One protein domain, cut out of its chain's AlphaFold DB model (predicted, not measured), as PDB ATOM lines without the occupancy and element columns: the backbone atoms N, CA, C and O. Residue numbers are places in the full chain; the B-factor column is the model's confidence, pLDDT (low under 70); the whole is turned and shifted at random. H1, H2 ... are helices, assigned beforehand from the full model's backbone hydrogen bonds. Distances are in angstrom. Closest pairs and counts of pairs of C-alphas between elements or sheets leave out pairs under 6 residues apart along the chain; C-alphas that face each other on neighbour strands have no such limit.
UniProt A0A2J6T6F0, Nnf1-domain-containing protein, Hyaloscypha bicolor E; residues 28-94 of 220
ATOM      1  N   ARG A  28     -15.937  20.641 -17.408       91.88
ATOM      2  CA  ARG A  28     -16.244  22.075 -17.314       91.88
ATOM      3  C   ARG A  28     -17.234  22.394 -16.196       91.88
ATOM      4  O   ARG A  28     -17.100  23.437 -15.561       91.88
ATOM      5  N   ALA A  29     -18.214  21.524 -15.962       91.75
ATOM      6  CA  ALA A  29     -19.172  21.693 -14.874       91.75
ATOM      7  C   ALA A  29     -18.476  21.564 -13.511       91.75
ATOM      8  O   ALA A  29     -18.691  22.394 -12.634       91.75
ATOM      9  N   GLU A  30     -17.575  20.594 -13.362       93.00
ATOM     10  CA  GLU A  30     -16.751  20.429 -12.162       93.00
ATOM     11  C   GLU A  30     -15.821  21.629 -11.933       93.00
ATOM     12  O   GLU A  30     -15.756  22.171 -10.825       93.00
ATOM     13  N   ALA A  31     -15.157  22.107 -12.989       94.31
ATOM     14  CA  ALA A  31     -14.319  23.300 -12.919       94.31
ATOM     15  C   ALA A  31     -15.124  24.544 -12.513       94.31
ATOM     16  O   ALA A  31     -14.661  25.333 -11.690       94.31
ATOM     17  N   PHE A  32     -16.341  24.708 -13.043       94.38
ATOM     18  CA  PHE A  32     -17.235  25.802 -12.667       94.38
ATOM     19  C   PHE A  32     -17.625  25.734 -11.185       94.38
ATOM     20  O   PHE A  32     -17.527  26.742 -10.483       94.38
ATOM     21  N   VAL A  33     -17.998  24.545 -10.695       93.44
ATOM     22  CA  VAL A  33     -18.351  24.332  -9.283       93.44
ATOM     23  C   VAL A  33     -17.181  24.645  -8.360       93.44
ATOM     24  O   VAL A  33     -17.330  25.342  -7.357       93.44
ATOM     25  N   THR A  34     -15.998  24.159  -8.722       95.94
ATOM     26  CA  THR A  34     -14.772  24.401  -7.961       95.94
ATOM     27  C   THR A  34     -14.440  25.891  -7.917       95.94
ATOM     28  O   THR A  34     -14.111  26.422  -6.856       95.94
ATOM     29  N   LEU A  35     -14.581  26.585  -9.050       96.81
ATOM     30  CA  LEU A  35     -14.273  28.004  -9.167       96.81
ATOM     31  C   LEU A  35     -15.197  28.874  -8.312       96.81
ATOM     32  O   LEU A  35     -14.695  29.721  -7.574       96.81
ATOM     33  N   TYR A  36     -16.521  28.688  -8.385       95.06
ATOM     34  CA  TYR A  36     -17.431  29.556  -7.628       95.06
ATOM     35  C   TYR A  36     -17.294  29.328  -6.119       95.06
ATOM     36  O   TYR A  36     -17.323  30.293  -5.357       95.06
ATOM     37  N   LYS A  37     -17.073  28.079  -5.679       96.25
ATOM     38  CA  LYS A  37     -16.823  27.765  -4.265       96.25
ATOM     39  C   LYS A  37     -15.539  28.432  -3.782       96.25
ATOM     40  O   LYS A  37     -15.551  29.113  -2.766       96.25
ATOM     41  N   ALA A  38     -14.454  28.317  -4.547       96.88
ATOM     42  CA  ALA A  38     -13.193  28.972  -4.209       96.88
ATOM     43  C   ALA A  38     -13.316  30.507  -4.172       96.88
ATOM     44  O   ALA A  38     -12.760  31.150  -3.284       96.88
ATOM     45  N   ALA A  39     -14.058  31.104  -5.110       97.38
ATOM     46  CA  ALA A  39     -14.286  32.548  -5.147       97.38
ATOM     47  C   ALA A  39     -15.113  33.038  -3.947       97.38
ATOM     48  O   ALA A  39     -14.792  34.070  -3.352       97.38
ATOM     49  N   LEU A  40     -16.146  32.287  -3.563       96.31
ATOM     50  CA  LEU A  40     -16.955  32.567  -2.381       96.31
ATOM     51  C   LEU A  40     -16.098  32.515  -1.113       96.31
ATOM     52  O   LEU A  40     -16.141  33.436  -0.299       96.31
ATOM     53  N   ASP A  41     -15.254  31.495  -0.990       95.19
ATOM     54  CA  ASP A  41     -14.376  31.307   0.164       95.19
ATOM     55  C   ASP A  41     -13.380  32.459   0.283       95.19
ATOM     56  O   ASP A  41     -13.254  33.066   1.345       95.19
ATOM     57  N   LYS A  42     -12.771  32.856  -0.838       96.38
ATOM     58  CA  LYS A  42     -11.879  34.019  -0.897       96.38
ATOM     59  C   LYS A  42     -12.577  35.332  -0.550       96.38
ATOM     60  O   LYS A  42     -11.974  36.195   0.083       96.38
ATOM     61  N   THR A  43     -13.840  35.485  -0.938       95.19
ATOM     62  CA  THR A  43     -14.634  36.682  -0.624       95.19
ATOM     63  C   THR A  43     -14.933  36.766   0.873       95.19
ATOM     64  O   THR A  43     -14.837  37.841   1.462       95.19
ATOM     65  N   LEU A  44     -15.244  35.637   1.512       94.31
ATOM     66  CA  LEU A  44     -15.491  35.583   2.953       94.31
ATOM     67  C   LEU A  44     -14.202  35.742   3.770       94.31
ATOM     68  O   LEU A  44     -14.225  36.412   4.799       94.31
ATOM     69  N   GLU A  45     -13.074  35.206   3.294       93.56
ATOM     70  CA  GLU A  45     -11.750  35.416   3.904       93.56
ATOM     71  C   GLU A  45     -11.340  36.898   3.930       93.56
ATOM     72  O   GLU A  45     -10.658  37.332   4.860       93.56
ATOM     73  N   ALA A  46     -11.773  37.690   2.942       93.00
ATOM     74  CA  ALA A  46     -11.511  39.130   2.908       93.00
ATOM     75  C   ALA A  46     -12.179  39.880   4.076       93.00
ATOM     76  O   ALA A  46     -11.684  40.921   4.513       93.00
ATOM     77  N   ILE A  47     -13.268  39.334   4.630       91.88
ATOM     78  CA  ILE A  47     -13.905  39.828   5.853       91.88
ATOM     79  C   ILE A  47     -13.142  39.243   7.045       91.88
ATOM     80  O   ILE A  47     -13.640  38.382   7.768       91.88
ATOM     81  N   SER A  48     -11.901  39.683   7.247       92.75
ATOM     82  CA  SER A  48     -11.078  39.169   8.341       92.75
ATOM     83  C   SER A  48     -11.635  39.602   9.710       92.75
ATOM     84  O   SER A  48     -12.176  40.707   9.835       92.75
ATOM     85  N   PRO A  49     -11.465  38.790  10.771       91.44
ATOM     86  CA  PRO A  49     -11.904  39.160  12.118       91.44
ATOM     87  C   PRO A  49     -11.291  40.478  12.615       91.44
ATOM     88  O   PRO A  49     -11.938  41.226  13.345       91.44
ATOM     89  N   SER A  50     -10.058  40.792  12.197       91.31
ATOM     90  CA  SER A  50      -9.378  42.040  12.555       91.31
ATOM     91  C   SER A  50      -9.969  43.255  11.840       91.31
ATOM     92  O   SER A  50     -10.217  44.270  12.488       91.31
ATOM     93  N   SER A  51     -10.245  43.144  10.535       91.31
ATOM     94  CA  SER A  51     -10.917  44.192   9.755       91.31
ATOM     95  C   SER A  51     -12.320  44.453  10.306       91.31
ATOM     96  O   SER A  51     -12.700  45.594  10.554       91.31
ATOM     97  N   PHE A  52     -13.048  43.379  10.618       93.50
ATOM     98  CA  PHE A  52     -14.377  43.459  11.210       93.50
ATOM     99  C   PHE A  52     -14.359  44.107  12.605       93.50
ATOM    100  O   PHE A  52     -15.149  45.005  12.881       93.50
ATOM    101  N   GLY A  53     -13.425  43.714  13.475       92.56
ATOM    102  CA  GLY A  53     -13.276  44.299  14.811       92.56
ATOM    103  C   GLY A  53     -12.869  45.775  14.799       92.56
ATOM    104  O   GLY A  53     -13.310  46.532  15.666       92.56
ATOM    105  N   ALA A  54     -12.096  46.211  13.799       94.00
ATOM    106  CA  ALA A  54     -11.724  47.615  13.628       94.00
ATOM    107  C   ALA A  54     -12.940  48.522  13.357       94.00
ATOM    108  O   ALA A  54     -12.937  49.681  13.766       94.00
ATOM    109  N   CYS A  55     -14.004  47.993  12.740       94.06
ATOM    110  CA  CYS A  55     -15.261  48.717  12.535       94.06
ATOM    111  C   CYS A  55     -16.099  48.866  13.821       94.06
ATOM    112  O   CYS A  55     -16.978  49.724  13.877       94.06
ATOM    113  N   PHE A  56     -15.825  48.071  14.861       94.62
ATOM    114  CA  PHE A  56     -16.575  48.063  16.123       94.62
ATOM    115  C   PHE A  56     -15.645  48.178  17.347       94.62
ATOM    116  O   PHE A  56     -15.633  47.289  18.205       94.62
ATOM    117  N   PRO A  57     -14.878  49.276  17.489       94.25
ATOM    118  CA  PRO A  57     -13.801  49.382  18.479       94.25
ATOM    119  C   PRO A  57     -14.284  49.268  19.936       94.25
ATOM    120  O   PRO A  57     -13.618  48.645  20.766       94.25
ATOM    121  N   SER A  58     -15.472  49.801  20.250       94.56
ATOM    122  CA  SER A  58     -16.059  49.706  21.595       94.56
ATOM    123  C   SER A  58     -16.410  48.261  21.970       94.56
ATOM    124  O   SER A  58     -16.061  47.790  23.051       94.56
ATOM    125  N   ILE A  59     -17.045  47.521  21.058       92.31
ATOM    126  CA  ILE A  59     -17.447  46.127  21.295       92.31
ATOM    127  C   ILE A  59     -16.219  45.211  21.274       92.31
ATOM    128  O   ILE A  59     -16.124  44.303  22.090       92.31
ATOM    129  N   SER A  60     -15.243  45.491  20.408       91.62
ATOM    130  CA  SER A  60     -13.964  44.774  20.360       91.62
ATOM    131  C   SER A  60     -13.230  44.808  21.707       91.62
ATOM    132  O   SER A  60     -12.671  43.804  22.137       91.62
ATOM    133  N   THR A  61     -13.299  45.938  22.420       92.81
ATOM    134  CA  THR A  61     -12.676  46.083  23.746       92.81
ATOM    135  C   THR A  61     -13.503  45.426  24.852       92.81
ATOM    136  O   THR A  61     -12.960  44.728  25.703       92.81
ATOM    137  N   ASN A  62     -14.819  45.650  24.847       94.25
ATOM    138  CA  ASN A  62     -15.689  45.262  25.960       94.25
ATOM    139  C   ASN A  62     -16.204  43.815  25.869       94.25
ATOM    140  O   ASN A  62     -16.543  43.217  26.887       94.25
ATOM    141  N   ALA A  63     -16.290  43.252  24.663       94.31
ATOM    142  CA  ALA A  63     -16.879  41.943  24.398       94.31
ATOM    143  C   ALA A  63     -16.278  41.253  23.145       94.31
ATOM    144  O   ALA A  63     -17.007  40.916  22.203       94.31
ATOM    145  N   PRO A  64     -14.958  40.984  23.117       92.88
ATOM    146  CA  PRO A  64     -14.283  40.413  21.945       92.88
ATOM    147  C   PRO A  64     -14.809  39.023  21.558       92.88
ATOM    148  O   PRO A  64     -14.906  38.694  20.377       92.88
ATOM    149  N   THR A  65     -15.196  38.208  22.540       93.62
ATOM    150  CA  THR A  65     -15.716  36.850  22.317       93.62
ATOM    151  C   THR A  65     -17.077  36.856  21.626       93.62
ATOM    152  O   THR A  65     -17.312  36.067  20.713       93.62
ATOM    153  N   GLN A  66     -17.963  37.773  22.018       93.81
ATOM    154  CA  GLN A  66     -19.297  37.925  21.432       93.81
ATOM    155  C   GLN A  66     -19.199  38.449  19.996       93.81
ATOM    156  O   GLN A  66     -19.885  37.950  19.105       93.81
ATOM    157  N   LEU A  67     -18.289  39.397  19.754       94.12
ATOM    158  CA  LEU A  67     -18.024  39.921  18.418       94.12
ATOM    159  C   LEU A  67     -17.455  38.843  17.479       94.12
ATOM    160  O   LEU A  67     -17.902  38.729  16.339       94.12
ATOM    161  N   ALA A  68     -16.523  38.015  17.961       92.81
ATOM    162  CA  ALA A  68     -15.973  36.897  17.193       92.81
ATOM    163  C   ALA A  68     -17.038  35.835  16.863       92.81
ATOM    164  O   ALA A  68     -17.093  35.337  15.736       92.81
ATOM    165  N   ALA A  69     -17.920  35.523  17.818       94.62
ATOM    166  CA  ALA A  69     -19.044  34.619  17.590       94.62
ATOM    167  C   ALA A  69     -20.016  35.176  16.534       94.62
ATOM    168  O   ALA A  69     -20.425  34.444  15.634       94.62
ATOM    169  N   MET A  70     -20.332  36.475  16.590       95.00
ATOM    170  CA  MET A  70     -21.185  37.142  15.601       95.00
ATOM    171  C   MET A  70     -20.558  37.130  14.201       95.00
ATOM    172  O   MET A  70     -21.235  36.797  13.232       95.00
ATOM    173  N   HIS A  71     -19.266  37.449  14.088       95.25
ATOM    174  CA  HIS A  71     -18.533  37.404  12.818       95.25
ATOM    175  C   HIS A  71     -18.525  35.994  12.211       95.25
ATOM    176  O   HIS A  71     -18.842  35.821  11.031       95.25
ATOM    177  N   THR A  72     -18.248  34.979  13.031       95.31
ATOM    178  CA  THR A  72     -18.256  33.571  12.604       95.31
ATOM    179  C   THR A  72     -19.653  33.142  12.151       95.31
ATOM    180  O   THR A  72     -19.807  32.541  11.092       95.31
ATOM    181  N   GLY A  73     -20.692  33.495  12.915       95.44
ATOM    182  CA  GLY A  73     -22.081  33.195  12.564       95.44
ATOM    183  C   GLY A  73     -22.527  33.883  11.273       95.44
ATOM    184  O   GLY A  73     -23.152  33.253  10.424       95.44
ATOM    185  N   MET A  74     -22.154  35.150  11.085       95.38
ATOM    186  CA  MET A  74     -22.468  35.919   9.880       95.38
ATOM    187  C   MET A  74     -21.785  35.334   8.639       95.38
ATOM    188  O   MET A  74     -22.440  35.141   7.617       95.38
ATOM    189  N   THR A  75     -20.487  35.029   8.715       95.88
ATOM    190  CA  THR A  75     -19.730  34.470   7.580       95.88
ATOM    191  C   THR A  75     -20.189  33.055   7.226       95.88
ATOM    192  O   THR A  75     -20.377  32.757   6.047       95.88
ATOM    193  N   ALA A  76     -20.457  32.203   8.221       95.69
ATOM    194  CA  ALA A  76     -21.016  30.870   8.003       95.69
ATOM    195  C   ALA A  76     -22.445  30.921   7.435       95.69
ATOM    196  O   ALA A  76     -22.764  30.193   6.494       95.69
ATOM    197  N   GLY A  77     -23.290  31.814   7.961       96.44
ATOM    198  CA  GLY A  77     -24.645  32.037   7.464       96.44
ATOM    199  C   GLY A  77     -24.642  32.487   6.006       96.44
ATOM    200  O   GLY A  77     -25.275  31.848   5.168       96.44
ATOM    201  N   LEU A  78     -23.845  33.511   5.680       96.12
ATOM    202  CA  LEU A  78     -23.707  34.016   4.313       96.12
ATOM    203  C   LEU A  78     -23.177  32.944   3.355       96.12
ATOM    204  O   LEU A  78     -23.695  32.818   2.248       96.12
ATOM    205  N   ARG A  79     -22.205  32.129   3.791       96.75
ATOM    206  CA  ARG A  79     -21.724  30.973   3.021       96.75
ATOM    207  C   ARG A  79     -22.854  30.004   2.705       96.75
ATOM    208  O   ARG A  79     -23.033  29.639   1.548       96.75
ATOM    209  N   SER A  80     -23.582  29.565   3.730       96.69
ATOM    210  CA  SER A  80     -24.641  28.563   3.577       96.69
ATOM    211  C   SER A  80     -25.765  29.055   2.666       96.69
ATOM    212  O   SER A  80     -26.180  28.328   1.767       96.69
ATOM    213  N   PHE A  81     -26.178  30.312   2.839       96.94
ATOM    214  CA  PHE A  81     -27.185  30.960   2.010       96.94
ATOM    215  C   PHE A  81     -26.733  31.044   0.551       96.94
ATOM    216  O   PHE A  81     -27.432  30.584  -0.341       96.94
ATOM    217  N   ALA A  82     -25.528  31.560   0.303       96.69
ATOM    218  CA  ALA A  82     -25.026  31.709  -1.055       96.69
ATOM    219  C   ALA A  82     -24.837  30.360  -1.766       96.69
ATOM    220  O   ALA A  82     -25.162  30.259  -2.944       96.69
ATOM    221  N   LEU A  83     -24.363  29.314  -1.075       96.50
ATOM    222  CA  LEU A  83     -24.271  27.973  -1.665       96.50
ATOM    223  C   LEU A  83     -25.652  27.417  -2.044       96.50
ATOM    224  O   LEU A  83     -25.797  26.905  -3.148       96.50
ATOM    225  N   ALA A  84     -26.661  27.578  -1.184       97.19
ATOM    226  CA  ALA A  84     -28.026  27.134  -1.477       97.19
ATOM    227  C   ALA A  84     -28.643  27.876  -2.680       97.19
ATOM    228  O   ALA A  84     -29.276  27.260  -3.539       97.19
ATOM    229  N   GLU A  85     -28.416  29.187  -2.783       97.44
ATOM    230  CA  GLU A  85     -28.853  29.981  -3.937       97.44
ATOM    231  C   GLU A  85     -28.120  29.570  -5.220       97.44
ATOM    232  O   GLU A  85     -28.739  29.431  -6.275       97.44
ATOM    233  N   PHE A  86     -26.808  29.312  -5.150       96.31
ATOM    234  CA  PHE A  86     -26.063  28.801  -6.301       96.31
ATOM    235  C   PHE A  86     -26.588  27.444  -6.758       96.31
ATOM    236  O   PHE A  86     -26.764  27.257  -7.959       96.31
ATOM    237  N   ASP A  87     -26.873  26.525  -5.838       94.69
ATOM    238  CA  ASP A  87     -27.433  25.217  -6.181       94.69
ATOM    239  C   ASP A  87     -28.813  25.367  -6.847       94.69
ATOM    240  O   ASP A  87     -29.055  24.782  -7.905       94.69
ATOM    241  N   THR A  88     -29.660  26.266  -6.337       97.00
ATOM    242  CA  THR A  88     -30.957  26.602  -6.950       97.00
ATOM    243  C   THR A  88     -30.788  27.136  -8.379       97.00
ATOM    244  O   THR A  88     -31.421  26.651  -9.318       97.00
ATOM    245  N   ILE A  89     -29.876  28.089  -8.592       96.19
ATOM    246  CA  ILE A  89     -29.588  28.647  -9.923       96.19
ATOM    247  C   ILE A  89     -29.044  27.571 -10.874       96.19
ATOM    248  O   ILE A  89     -29.399  27.550 -12.060       96.19
ATOM    249  N   MET A  90     -28.181  26.680 -10.377       93.94
ATOM    250  CA  MET A  90     -27.591  25.586 -11.153       93.94
ATOM    251  C   MET A  90     -28.665  24.637 -11.690       93.94
ATOM    252  O   MET A  90     -28.590  24.236 -12.859       93.94
ATOM    253  N   GLU A  91     -29.668  24.327 -10.870       94.06
ATOM    254  CA  GLU A  91     -30.822  23.511 -11.245       94.06
ATOM    255  C   GLU A  91     -31.752  24.251 -12.215       94.06
ATOM    256  O   GLU A  91     -32.025  23.750 -13.310       94.06
ATOM    257  N   GLU A  92     -32.178  25.474 -11.880       96.75
ATOM    258  CA  GLU A  92     -33.107  26.260 -12.703       96.75
ATOM    259  C   GLU A  92     -32.580  26.505 -14.119       96.75
ATOM    260  O   GLU A  92     -33.319  26.437 -15.104       96.75
ATOM    261  N   ARG A  93     -31.288  26.829 -14.234       95.62
ATOM    262  CA  ARG A  93     -30.638  27.123 -15.518       95.62
ATOM    263  C   ARG A  93     -30.048  25.879 -16.176       95.62
ATOM    264  O   ARG A  93     -29.471  25.997 -17.259       95.62
ATOM    265  N   ARG A  94     -30.191  24.702 -15.550       94.38
ATOM    266  CA  ARG A  94     -29.671  23.412 -16.029       94.38
ATOM    267  C   ARG A  94     -28.208  23.515 -16.453       94.38
ATOM    268  O   ARG A  94     -27.815  23.099 -17.545       94.38
TER     269      ARG A  94
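What this domain is: This is residues 28 to 94 of the 220 residues of the protein "Nnf1-domain-containing protein" of Hyaloscypha bicolor E (UniProt A0A2J6T6F0). The longest helix, H4, and the shorter H1 run side by side in opposite ways as a rod, with short H2 and H3 making the turn at one end. The 67 printed residues, all helix in class, have four named helices, H1 to H4 in order. The whole is loose, radius of gyration of the C-alphas 15.6 A, spanning 49 by 17 by 14 A.

Where its parts are: Find C-alpha 64 at (-14.283, 40.413, 21.945); H4, residues 64 to 92, runs 41.9 A from there. H1, residues 28 to 46, runs 26.9 A from C-alpha 28 at (-16.244, 22.075, -17.314). H2 is residues 49 to 54, H3 residues 57 to 62.

How they stand to each other: H4 touches H1 with residues 75 to 83 alone, at a shallow tilt of 22 degrees; the closest C-alphas, Leu 44 and Thr 75, are 6.4 A apart. H4 touches H2 with residues 67 to 71 alone, closest C-alphas Pro 49 and Ala 68, 6.9 A. In each helix every O i to N i+4 pair is within hydrogen-bond range.

The domain as a whole: The printed part has no cut, its three links are tight, and no printed residue is under 70 in pLDDT.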